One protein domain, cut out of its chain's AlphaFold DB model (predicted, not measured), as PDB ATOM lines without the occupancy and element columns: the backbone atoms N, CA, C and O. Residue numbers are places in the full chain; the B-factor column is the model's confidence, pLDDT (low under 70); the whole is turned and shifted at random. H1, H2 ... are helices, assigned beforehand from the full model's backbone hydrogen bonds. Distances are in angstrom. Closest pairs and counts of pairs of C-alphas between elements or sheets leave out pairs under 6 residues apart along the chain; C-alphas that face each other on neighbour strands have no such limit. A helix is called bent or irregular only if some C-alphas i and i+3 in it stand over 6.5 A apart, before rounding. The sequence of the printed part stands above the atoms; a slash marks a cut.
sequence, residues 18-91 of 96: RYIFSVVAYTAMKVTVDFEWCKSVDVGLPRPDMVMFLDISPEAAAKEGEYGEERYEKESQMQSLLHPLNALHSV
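What this domain is: This is residues 18 to 91 of the 96 residues of the protein "Thymidylate kinase, putative" of Perkinsus marinus (strain ATCC 50983 / TXsc) (UniProt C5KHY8). A short helix, H1, sits between a shorter one, H2, which folds back beside it, and the longest helix, H4, which crosses it at a steep angle. From the end of H2 a long stretch with no named element, residues 41 to 57, swings round in a wide arc to the tiny helix H3, near the first residues of H4, and a second such stretch, residues 62 to 74, loops from H3 to H4. You will read 74 printed residues with four named helices, in the order H1, H2, H3, H4, and no named strand; the class is all helix, though under half of the residues, 34 of 74, are in named elements. The whole is only just compact, close to loose, with a radius of gyration of the C-alphas of 13.3 A, and spans 39 by 30 by 20 A.

How they stand to each other: Start with H1, residues 20 to 28, and H2, residues 35 to 40: they touch, closest at the C-alphas of Val 24 and Cys 38, 5.3 A apart. They form a helical hairpin, running opposite ways at a tilt of 38 degrees, only just steep. Next look at H4, residues 75 to 89, which touches H1, closest at the C-alphas of Ala 25 and Pro 84, 5.3 A apart. H1 and H4 run opposite ways at a steep tilt of 51 degrees. H2 and H4 are only just apart, at 8.3 A. H3, residues 58 to 61, is close to H4 but not clearly touching, with the C-alphas of Pro 58 and Glu 75 the closest, 6.3 A apart. H3 is apart from H1 and from H2. In the backbone, every O i to N i+4 pair of H1 and H2 is within hydrogen-bond range, while H4 has 9 of 11 and H3 is too short for such a pair.

Where its parts are: Find C-alpha 20 at (1.837, -0.997, 15.298), where H1 begins; it runs 12.0 A to C-alpha 28. H2 begins at C-alpha 35 and measures 8.9 A. H3 begins at C-alpha 58, at (5.351, -22.653, 21.219), and measures 5.0 A. H4 runs 20.8 A from C-alpha 75 to C-alpha 89 at (5.630, -9.613, 6.974); it is neither bent nor irregular, but only just: C-alphas 80 and 83 are 6.0 A apart.

The domain as a whole: The two C-alphas farthest apart are those of Gly 44 and Gly 65, 38.9 A. The printed part has no cut. The link from H1 to H2 is short, and those from H2 to H3 and from H3 to H4 are long, with 17 and 13 residues. The mean pLDDT of the printed part is 81.9; look for values under 70 at residue 65 and residues 89 to 91, of which 89 belongs to H4.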
ATOM      1  N   ARG A  18       7.818  -3.769  20.753       90.62
ATOM      2  CA  ARG A  18       6.498  -3.743  20.103       90.62
ATOM      3  C   ARG A  18       6.119  -2.364  19.548       90.62
ATOM      4  O   ARG A  18       6.536  -1.306  20.008       90.62
ATOM      5  N   TYR A  19       5.311  -2.390  18.492       91.12
ATOM      6  CA  TYR A  19       4.766  -1.195  17.843       91.12
ATOM      7  C   TYR A  19       3.452  -1.553  17.126       91.12
ATOM      8  O   TYR A  19       2.788  -2.519  17.511       91.12
ATOM      9  N   ILE A  20       3.082  -0.821  16.074       88.31
ATOM     10  CA  ILE A  20       1.837  -0.997  15.298       88.31
ATOM     11  C   ILE A  20       1.555  -2.452  14.887       88.31
ATOM     12  O   ILE A  20       0.426  -2.922  14.984       88.31
ATOM     13  N   PHE A  21       2.588  -3.217  14.525       87.81
ATOM     14  CA  PHE A  21       2.452  -4.617  14.112       87.81
ATOM     15  C   PHE A  21       1.837  -5.503  15.200       87.81
ATOM     16  O   PHE A  21       0.972  -6.331  14.917       87.81
ATOM     17  N   SER A  22       2.237  -5.304  16.458       88.06
ATOM     18  CA  SER A  22       1.664  -6.045  17.580       88.06
ATOM     19  C   SER A  22       0.213  -5.633  17.817       88.06
ATOM     20  O   SER A  22      -0.635  -6.501  18.007       88.06
ATOM     21  N   VAL A  23      -0.098  -4.335  17.755       85.81
ATOM     22  CA  VAL A  23      -1.466  -3.822  17.951       85.81
ATOM     23  C   VAL A  23      -2.426  -4.434  16.933       85.81
ATOM     24  O   VAL A  23      -3.462  -4.987  17.321       85.81
ATOM     25  N   VAL A  24      -2.052  -4.403  15.652       88.50
ATOM     26  CA  VAL A  24      -2.839  -4.993  14.566       88.50
ATOM     27  C   VAL A  24      -3.003  -6.496  14.783       88.50
ATOM     28  O   VAL A  24      -4.130  -6.979  14.757       88.50
ATOM     29  N   ALA A  25      -1.929  -7.237  15.074       88.25
ATOM     30  CA  ALA A  25      -1.996  -8.689  15.254       88.25
ATOM     31  C   ALA A  25      -2.903  -9.118  16.424       88.25
ATOM     32  O   ALA A  25      -3.785  -9.961  16.247       88.25
ATOM     33  N   TYR A  26      -2.745  -8.513  17.607       89.31
ATOM     34  CA  TYR A  26      -3.573  -8.840  18.779       89.31
ATOM     35  C   TYR A  26      -5.036  -8.434  18.605       89.31
ATOM     36  O   TYR A  26      -5.929  -9.069  19.177       89.31
ATOM     37  N   THR A  27      -5.295  -7.372  17.844       88.44
ATOM     38  CA  THR A  27      -6.660  -6.917  17.574       88.44
ATOM     39  C   THR A  27      -7.322  -7.788  16.513       88.44
ATOM     40  O   THR A  27      -8.440  -8.241  16.738       88.44
ATOM     41  N   ALA A  28      -6.613  -8.115  15.433       88.00
ATOM     42  CA  ALA A  28      -7.091  -8.966  14.345       88.00
ATOM     43  C   ALA A  28      -7.337 -10.423  14.766       88.00
ATOM     44  O   ALA A  28      -8.187 -11.093  14.188       88.00
ATOM     45  N   MET A  29      -6.645 -10.920  15.799       85.75
ATOM     46  CA  MET A  29      -6.950 -12.228  16.398       85.75
ATOM     47  C   MET A  29      -8.377 -12.288  16.974       85.75
ATOM     48  O   MET A  29      -8.953 -13.367  17.129       85.75
ATOM     49  N   LYS A  30      -8.972 -11.144  17.328       84.38
ATOM     50  CA  LYS A  30     -10.351 -11.108  17.814       84.38
ATOM     51  C   LYS A  30     -11.284 -11.284  16.618       84.38
ATOM     52  O   LYS A  30     -11.358 -10.418  15.758       84.38
ATOM     53  N   VAL A  31     -12.066 -12.366  16.631       73.94
ATOM     54  CA  VAL A  31     -13.008 -12.773  15.562       73.94
ATOM     55  C   VAL A  31     -13.953 -11.651  15.098       73.94
ATOM     56  O   VAL A  31     -14.469 -11.684  13.989       73.94
ATOM     57  N   THR A  32     -14.203 -10.651  15.942       82.62
ATOM     58  CA  THR A  32     -15.176  -9.583  15.696       82.62
ATOM     59  C   THR A  32     -14.605  -8.339  15.014       82.62
ATOM     60  O   THR A  32     -15.343  -7.363  14.885       82.62
ATOM     61  N   VAL A  33     -13.318  -8.304  14.657       84.00
ATOM     62  CA  VAL A  33     -12.673  -7.085  14.147       84.00
ATOM     63  C   VAL A  33     -12.095  -7.309  12.754       84.00
ATOM     64  O   VAL A  33     -11.366  -8.267  12.521       84.00
ATOM     65  N   ASP A  34     -12.424  -6.405  11.831       87.62
ATOM     66  CA  ASP A  34     -11.905  -6.417  10.466       87.62
ATOM     67  C   ASP A  34     -10.406  -6.068  10.421       87.62
ATOM     68  O   ASP A  34      -9.931  -5.178  11.134       87.62
ATOM     69  N   PHE A  35      -9.655  -6.770   9.571       84.06
ATOM     70  CA  PHE A  35      -8.203  -6.614   9.478       84.06
ATOM     71  C   PHE A  35      -7.792  -5.261   8.881       84.06
ATOM     72  O   PHE A  35      -6.845  -4.637   9.367       84.06
ATOM     73  N   GLU A  36      -8.511  -4.768   7.870       85.06
ATOM     74  CA  GLU A  36      -8.218  -3.463   7.268       85.06
ATOM     75  C   GLU A  36      -8.570  -2.323   8.223       85.06
ATOM     76  O   GLU A  36      -7.806  -1.363   8.352       85.06
ATOM     77  N   TRP A  37      -9.656  -2.470   8.984       87.44
ATOM     78  CA  TRP A  37      -9.950  -1.559  10.082       87.44
ATOM     79  C   TRP A  37      -8.797  -1.506  11.090       87.44
ATOM     80  O   TRP A  37      -8.345  -0.408  11.414       87.44
ATOM     81  N   CYS A  38      -8.257  -2.654  11.520       86.88
ATOM     82  CA  CYS A  38      -7.121  -2.695  12.450       86.88
ATOM     83  C   CYS A  38      -5.915  -1.895  11.938       86.88
ATOM     84  O   CYS A  38      -5.293  -1.174  12.712       86.88
ATOM     85  N   LYS A  39      -5.603  -1.981  10.640       83.94
ATOM     86  CA  LYS A  39      -4.513  -1.210  10.020       83.94
ATOM     87  C   LYS A  39      -4.819   0.289   9.976       83.94
ATOM     88  O   LYS A  39      -3.930   1.104  10.188       83.94
ATOM     89  N   SER A  40      -6.071   0.662   9.717       86.00
ATOM     90  CA  SER A  40      -6.467   2.066   9.543       86.00
ATOM     91  C   SER A  40      -6.367   2.924  10.812       86.00
ATOM     92  O   SER A  40      -6.204   4.139  10.708       86.00
ATOM     93  N   VAL A  41      -6.452   2.317  12.001       86.69
ATOM     94  CA  VAL A  41      -6.487   3.039  13.289       86.69
ATOM     95  C   VAL A  41      -5.166   3.754  13.590       86.69
ATOM     96  O   VAL A  41      -5.171   4.819  14.204       86.69
ATOM     97  N   ASP A  42      -4.053   3.191  13.123       85.50
ATOM     98  CA  ASP A  42      -2.695   3.649  13.430       85.50
ATOM     99  C   ASP A  42      -2.041   4.433  12.273       85.50
ATOM    100  O   ASP A  42      -0.843   4.729  12.302       85.50
ATOM    101  N   VAL A  43      -2.818   4.797  11.245       85.44
ATOM    102  CA  VAL A  43      -2.331   5.579  10.098       85.44
ATOM    103  C   VAL A  43      -1.838   6.955  10.551       85.44
ATOM    104  O   VAL A  43      -2.508   7.673  11.293       85.44
ATOM    105  N   GLY A  44      -0.657   7.344  10.063       84.06
ATOM    106  CA  GLY A  44      -0.017   8.624  10.391       84.06
ATOM    107  C   GLY A  44       0.942   8.563  11.582       84.06
ATOM    108  O   GLY A  44       1.549   9.577  11.938       84.06
ATOM    109  N   LEU A  45       1.121   7.385  12.187       87.50
ATOM    110  CA  LEU A  45       2.213   7.150  13.123       87.50
ATOM    111  C   LEU A  45       3.575   7.095  12.401       87.50
ATOM    112  O   LEU A  45       3.643   6.736  11.224       87.50
ATOM    113  N   PRO A  46       4.680   7.456  13.086       88.50
ATOM    114  CA  PRO A  46       6.019   7.349  12.517       88.50
ATOM    115  C   PRO A  46       6.309   5.941  11.993       88.50
ATOM    116  O   PRO A  46       6.271   4.966  12.742       88.50
ATOM    117  N   ARG A  47       6.631   5.832  10.703       87.75
ATOM    118  CA  ARG A  47       7.004   4.554  10.092       87.75
ATOM    119  C   ARG A  47       8.359   4.092  10.652       87.75
ATOM    120  O   ARG A  47       9.308   4.873  10.585       87.75
ATOM    121  N   PRO A  48       8.485   2.855  11.157       89.12
ATOM    122  CA  PRO A  48       9.779   2.319  11.564       89.12
ATOM    123  C   PRO A  48      10.677   2.071  10.343       89.12
ATOM    124  O   PRO A  48      10.209   1.616   9.299       89.12
ATOM    125  N   ASP A  49      11.979   2.326  10.489       90.38
ATOM    126  CA  ASP A  49      12.974   2.017   9.450       90.38
ATOM    127  C   ASP A  49      13.277   0.513   9.363       90.38
ATOM    128  O   ASP A  49      13.607  -0.001   8.296       90.38
ATOM    129  N   MET A  50      13.156  -0.194  10.489       88.06
ATOM    130  CA  MET A  50      13.392  -1.629  10.607       88.06
ATOM    131  C   MET A  50      12.409  -2.238  11.602       88.06
ATOM    132  O   MET A  50      12.135  -1.666  12.656       88.06
ATOM    133  N   VAL A  51      11.918  -3.429  11.274       87.81
ATOM    134  CA  VAL A  51      11.080  -4.245  12.152       87.81
ATOM    135  C   VAL A  51      11.760  -5.597  12.296       87.81
ATOM    136  O   VAL A  51      12.098  -6.228  11.298       87.81
ATOM    137  N   MET A  52      11.985  -6.023  13.535       88.00
ATOM    138  CA  MET A  52      12.564  -7.327  13.846       88.00
ATOM    139  C   MET A  52      11.480  -8.210  14.450       88.00
ATOM    140  O   MET A  52      10.952  -7.902  15.517       88.00
ATOM    141  N   PHE A  53      11.147  -9.295  13.757       85.19
ATOM    142  CA  PHE A  53      10.247 -10.314  14.272       85.19
ATOM    143  C   PHE A  53      11.059 -11.454  14.881       85.19
ATOM    144  O   PHE A  53      11.897 -12.059  14.213       85.19
ATOM    145  N   LEU A  54      10.818 -11.723  16.159       86.00
ATOM    146  CA  LEU A  54      11.436 -12.826  16.880       86.00
ATOM    147  C   LEU A  54      10.483 -14.019  16.819       86.00
ATOM    148  O   LEU A  54       9.540 -14.102  17.602       86.00
ATOM    149  N   ASP A  55      10.711 -14.902  15.849       82.56
ATOM    150  CA  ASP A  55       9.924 -16.122  15.684       82.56
ATOM    151  C   ASP A  55      10.432 -17.212  16.636       82.56
ATOM    152  O   ASP A  55      11.591 -17.632  16.564       82.56
ATOM    153  N   ILE A  56       9.567 -17.651  17.547       84.25
ATOM    154  CA  ILE A  56       9.833 -18.723  18.503       84.25
ATOM    155  C   ILE A  56       8.681 -19.721  18.461       84.25
ATOM    156  O   ILE A  56       7.506 -19.348  18.474       84.25
ATOM    157  N   SER A  57       9.014 -21.011  18.433       80.56
ATOM    158  CA  SER A  57       7.989 -22.049  18.457       80.56
ATOM    159  C   SER A  57       7.320 -22.117  19.841       80.56
ATOM    160  O   SER A  57       7.992 -21.885  20.855       80.56
ATOM    161  N   PRO A  58       6.024 -22.469  19.933       77.38
ATOM    162  CA  PRO A  58       5.351 -22.653  21.219       77.38
ATOM    163  C   PRO A  58       6.068 -23.634  22.148       77.38
ATOM    164  O   PRO A  58       6.151 -23.399  23.349       77.38
ATOM    165  N   GLU A  59       6.661 -24.692  21.597       80.69
ATOM    166  CA  GLU A  59       7.406 -25.694  22.362       80.69
ATOM    167  C   GLU A  59       8.722 -25.148  22.926       80.69
ATOM    168  O   GLU A  59       9.200 -25.636  23.950       80.69
ATOM    169  N   ALA A  60       9.343 -24.181  22.246       83.50
ATOM    170  CA  ALA A  60      10.529 -23.494  22.741       83.50
ATOM    171  C   ALA A  60      10.155 -22.458  23.809       83.50
ATOM    172  O   ALA A  60      10.795 -22.432  24.855       83.50
ATOM    173  N   ALA A  61       9.087 -21.685  23.590       79.25
ATOM    174  CA  ALA A  61       8.580 -20.714  24.559       79.25
ATOM    175  C   ALA A  61       8.133 -21.385  25.870       79.25
ATOM    176  O   ALA A  61       8.479 -20.916  26.945       79.25
ATOM    177  N   ALA A  62       7.471 -22.545  25.791       77.31
ATOM    178  CA  ALA A  62       7.006 -23.301  26.957       77.31
ATOM    179  C   ALA A  62       8.124 -23.829  27.880       77.31
ATOM    180  O   ALA A  62       7.843 -24.288  28.986       77.31
ATOM    181  N   LYS A  63       9.389 -23.811  27.436       81.69
ATOM    182  CA  LYS A  63      10.544 -24.216  28.258       81.69
ATOM    183  C   LYS A  63      11.046 -23.096  29.167       81.69
ATOM    184  O   LYS A  63      11.751 -23.387  30.132       81.69
ATOM    185  N   GLU A  64      10.685 -21.851  28.874       70.31
ATOM    186  CA  GLU A  64      10.894 -20.699  29.746       70.31
ATOM    187  C   GLU A  64       9.767 -20.743  30.792       70.31
ATOM    188  O   GLU A  64       8.596 -20.590  30.460       70.31
ATOM    189  N   GLY A  65      10.101 -21.081  32.041       68.56
ATOM    190  CA  GLY A  65       9.180 -21.662  33.035       68.56
ATOM    191  C   GLY A  65       7.944 -20.858  33.471       68.56
ATOM    192  O   GLY A  65       7.229 -21.333  34.348       68.56
ATOM    193  N   GLU A  66       7.687 -19.685  32.891       72.06
ATOM    194  CA  GLU A  66       6.513 -18.840  33.164       72.06
ATOM    195  C   GLU A  66       5.519 -18.765  31.984       72.06
ATOM    196  O   GLU A  66       4.490 -18.102  32.093       72.06
ATOM    197  N   TYR A  67       5.772 -19.468  30.872       74.75
ATOM    198  CA  TYR A  67       4.871 -19.474  29.714       74.75
ATOM    199  C   TYR A  67       3.476 -20.021  30.057       74.75
ATOM    200  O   TYR A  67       3.326 -21.185  30.443       74.75
ATOM    201  N   GLY A  68       2.443 -19.205  29.835       73.25
ATOM    202  CA  GLY A  68       1.036 -19.599  29.979       73.25
ATOM    203  C   GLY A  68       0.293 -18.918  31.124       73.25
ATOM    204  O   GLY A  68      -0.924 -19.100  31.245       73.25
ATOM    205  N   GLU A  69       0.990 -18.108  31.922       79.75
ATOM    206  CA  GLU A  69       0.397 -17.300  32.991       79.75
ATOM    207  C   GLU A  69      -0.247 -16.014  32.439       79.75
ATOM    208  O   GLU A  69      -1.252 -15.530  32.978       79.75
ATOM    209  N   GLU A  70       0.255 -15.471  31.323       82.31
ATOM    210  CA  GLU A  70      -0.325 -14.271  30.724       82.31
ATOM    211  C   GLU A  70      -1.532 -14.549  29.807       82.31
ATOM    212  O   GLU A  70      -1.700 -15.599  29.185       82.31
ATOM    213  N   ARG A  71      -2.389 -13.527  29.652       80.88
ATOM    214  CA  ARG A  71      -3.664 -13.589  28.907       80.88
ATOM    215  C   ARG A  71      -3.547 -14.140  27.480       80.88
ATOM    216  O   ARG A  71      -4.550 -14.651  26.973       80.88
ATOM    217  N   TYR A  72      -2.404 -13.943  26.825       79.06
ATOM    218  CA  TYR A  72      -2.189 -14.289  25.419       79.06
ATOM    219  C   TYR A  72      -1.153 -15.400  25.198       79.06
ATOM    220  O   TYR A  72      -0.852 -15.716  24.049       79.06
ATOM    221  N   GLU A  73      -0.641 -16.015  26.264       79.75
ATOM    222  CA  GLU A  73       0.386 -17.066  26.213       79.75
ATOM    223  C   GLU A  73      -0.215 -18.475  26.144       79.75
ATOM    224  O   GLU A  73       0.307 -19.440  26.692       79.75
ATOM    225  N   LYS A  74      -1.352 -18.619  25.464       82.06
ATOM    226  CA  LYS A  74      -1.921 -19.936  25.165       82.06
ATOM    227  C   LYS A  74      -1.541 -20.335  23.755       82.06
ATOM    228  O   LYS A  74      -1.620 -19.518  22.839       82.06
ATOM    229  N   GLU A  75      -1.242 -21.613  23.561       77.12
ATOM    230  CA  GLU A  75      -0.851 -22.166  22.259       77.12
ATOM    231  C   GLU A  75      -1.832 -21.778  21.136       77.12
ATOM    232  O   GLU A  75      -1.421 -21.295  20.082       77.12
ATOM    233  N   SER A  76      -3.141 -21.873  21.392       79.94
ATOM    234  CA  SER A  76      -4.187 -21.509  20.426       79.94
ATOM    235  C   SER A  76      -4.198 -20.022  20.057       79.94
ATOM    236  O   SER A  76      -4.504 -19.661  18.918       79.94
ATOM    237  N   GLN A  77      -3.852 -19.144  21.000       81.31
ATOM    238  CA  GLN A  77      -3.743 -17.706  20.755       81.31
ATOM    239  C   GLN A  77      -2.465 -17.399  19.983       81.31
ATOM    240  O   GLN A  77      -2.505 -16.630  19.027       81.31
ATOM    241  N   MET A  78      -1.356 -18.053  20.327       79.69
ATOM    242  CA  MET A  78      -0.089 -17.864  19.631       79.69
ATOM    243  C   MET A  78      -0.188 -18.302  18.166       79.69
ATOM    244  O   MET A  78       0.182 -17.543  17.276       79.69
ATOM    245  N   GLN A  79      -0.817 -19.449  17.897       80.06
ATOM    246  CA  GLN A  79      -1.133 -19.893  16.535       80.06
ATOM    247  C   GLN A  79      -2.034 -18.895  15.787       80.06
ATOM    248  O   GLN A  79      -1.795 -18.601  14.615       80.06
ATOM    249  N   SER A  80      -3.034 -18.322  16.464       82.69
ATOM    250  CA  SER A  80      -3.928 -17.320  15.866       82.69
ATOM    251  C   SER A  80      -3.228 -15.989  15.562       82.69
ATOM    252  O   SER A  80      -3.649 -15.285  14.649       82.69
ATOM    253  N   LEU A  81      -2.158 -15.646  16.288       83.19
ATOM    254  CA  LEU A  81      -1.336 -14.455  16.040       83.19
ATOM    255  C   LEU A  81      -0.397 -14.626  14.840       83.19
ATOM    256  O   LEU A  81      -0.122 -13.647  14.146       83.19
ATOM    257  N   LEU A  82       0.071 -15.847  14.567       80.00
ATOM    258  CA  LEU A  82       1.001 -16.108  13.462       80.00
ATOM    259  C   LEU A  82       0.411 -15.721  12.103       80.00
ATOM    260  O   LEU A  82       1.116 -15.168  11.264       80.00
ATOM    261  N   HIS A  83      -0.883 -15.965  11.882       79.69
ATOM    262  CA  HIS A  83      -1.539 -15.628  10.618       79.69
ATOM    263  C   HIS A  83      -1.489 -14.116  10.291       79.69
ATOM    264  O   HIS A  83      -0.949 -13.762   9.240       79.69
ATOM    265  N   PRO A  84      -1.997 -13.198  11.142       79.19
ATOM    266  CA  PRO A  84      -1.908 -11.763  10.879       79.19
ATOM    267  C   PRO A  84      -0.464 -11.239  10.886       79.19
ATOM    268  O   PRO A  84      -0.160 -10.346  10.104       79.19
ATOM    269  N   LEU A  85       0.443 -11.794  11.700       80.25
ATOM    270  CA  LEU A  85       1.856 -11.388  11.694       80.25
ATOM    271  C   LEU A  85       2.554 -11.739  10.373       80.25
ATOM    272  O   LEU A  85       3.222 -10.888   9.792       80.25
ATOM    273  N   ASN A  86       2.329 -12.943   9.844       80.12
ATOM    274  CA  ASN A  86       2.848 -13.346   8.536       80.12
ATOM    275  C   ASN A  86       2.269 -12.492   7.401       80.12
ATOM    276  O   ASN A  86       3.002 -12.095   6.495       80.12
ATOM    277  N   ALA A  87       0.979 -12.149   7.481       76.31
ATOM    278  CA  ALA A  87       0.347 -11.236   6.533       76.31
ATOM    279  C   ALA A  87       0.948  -9.822   6.581       76.31
ATOM    280  O   ALA A  87       0.961  -9.135   5.567       76.31
ATOM    281  N   LEU A  88       1.474  -9.382   7.729       74.25
ATOM    282  CA  LEU A  88       2.177  -8.104   7.855       74.25
ATOM    283  C   LEU A  88       3.646  -8.181   7.405       74.25
ATOM    284  O   LEU A  88       4.205  -7.165   7.007       74.25
ATOM    285  N   HIS A  89       4.259  -9.368   7.436       68.75
ATOM    286  CA  HIS A  89       5.630  -9.613   6.974       68.75
ATOM    287  C   HIS A  89       5.776  -9.560   5.449       68.75
ATOM    288  O   HIS A  89       6.796  -9.100   4.942       68.75
ATOM    289  N   SER A  90       4.777 -10.047   4.709       56.09
ATOM    290  CA  SER A  90       4.816 -10.111   3.240       56.09
ATOM    291  C   SER A  90       4.566  -8.772   2.555       56.09
ATOM    292  O   SER A  90       4.729  -8.654   1.342       56.09
ATOM    293  N   VAL A  91       4.116  -7.779   3.312       48.38
ATOM    294  CA  VAL A  91       3.727  -6.489   2.773       48.38
ATOM    295  C   VAL A  91       4.770  -5.499   3.260       48.38
ATOM    296  O   VAL A  91       5.004  -5.371   4.460       48.38
TER     297      VAL A  91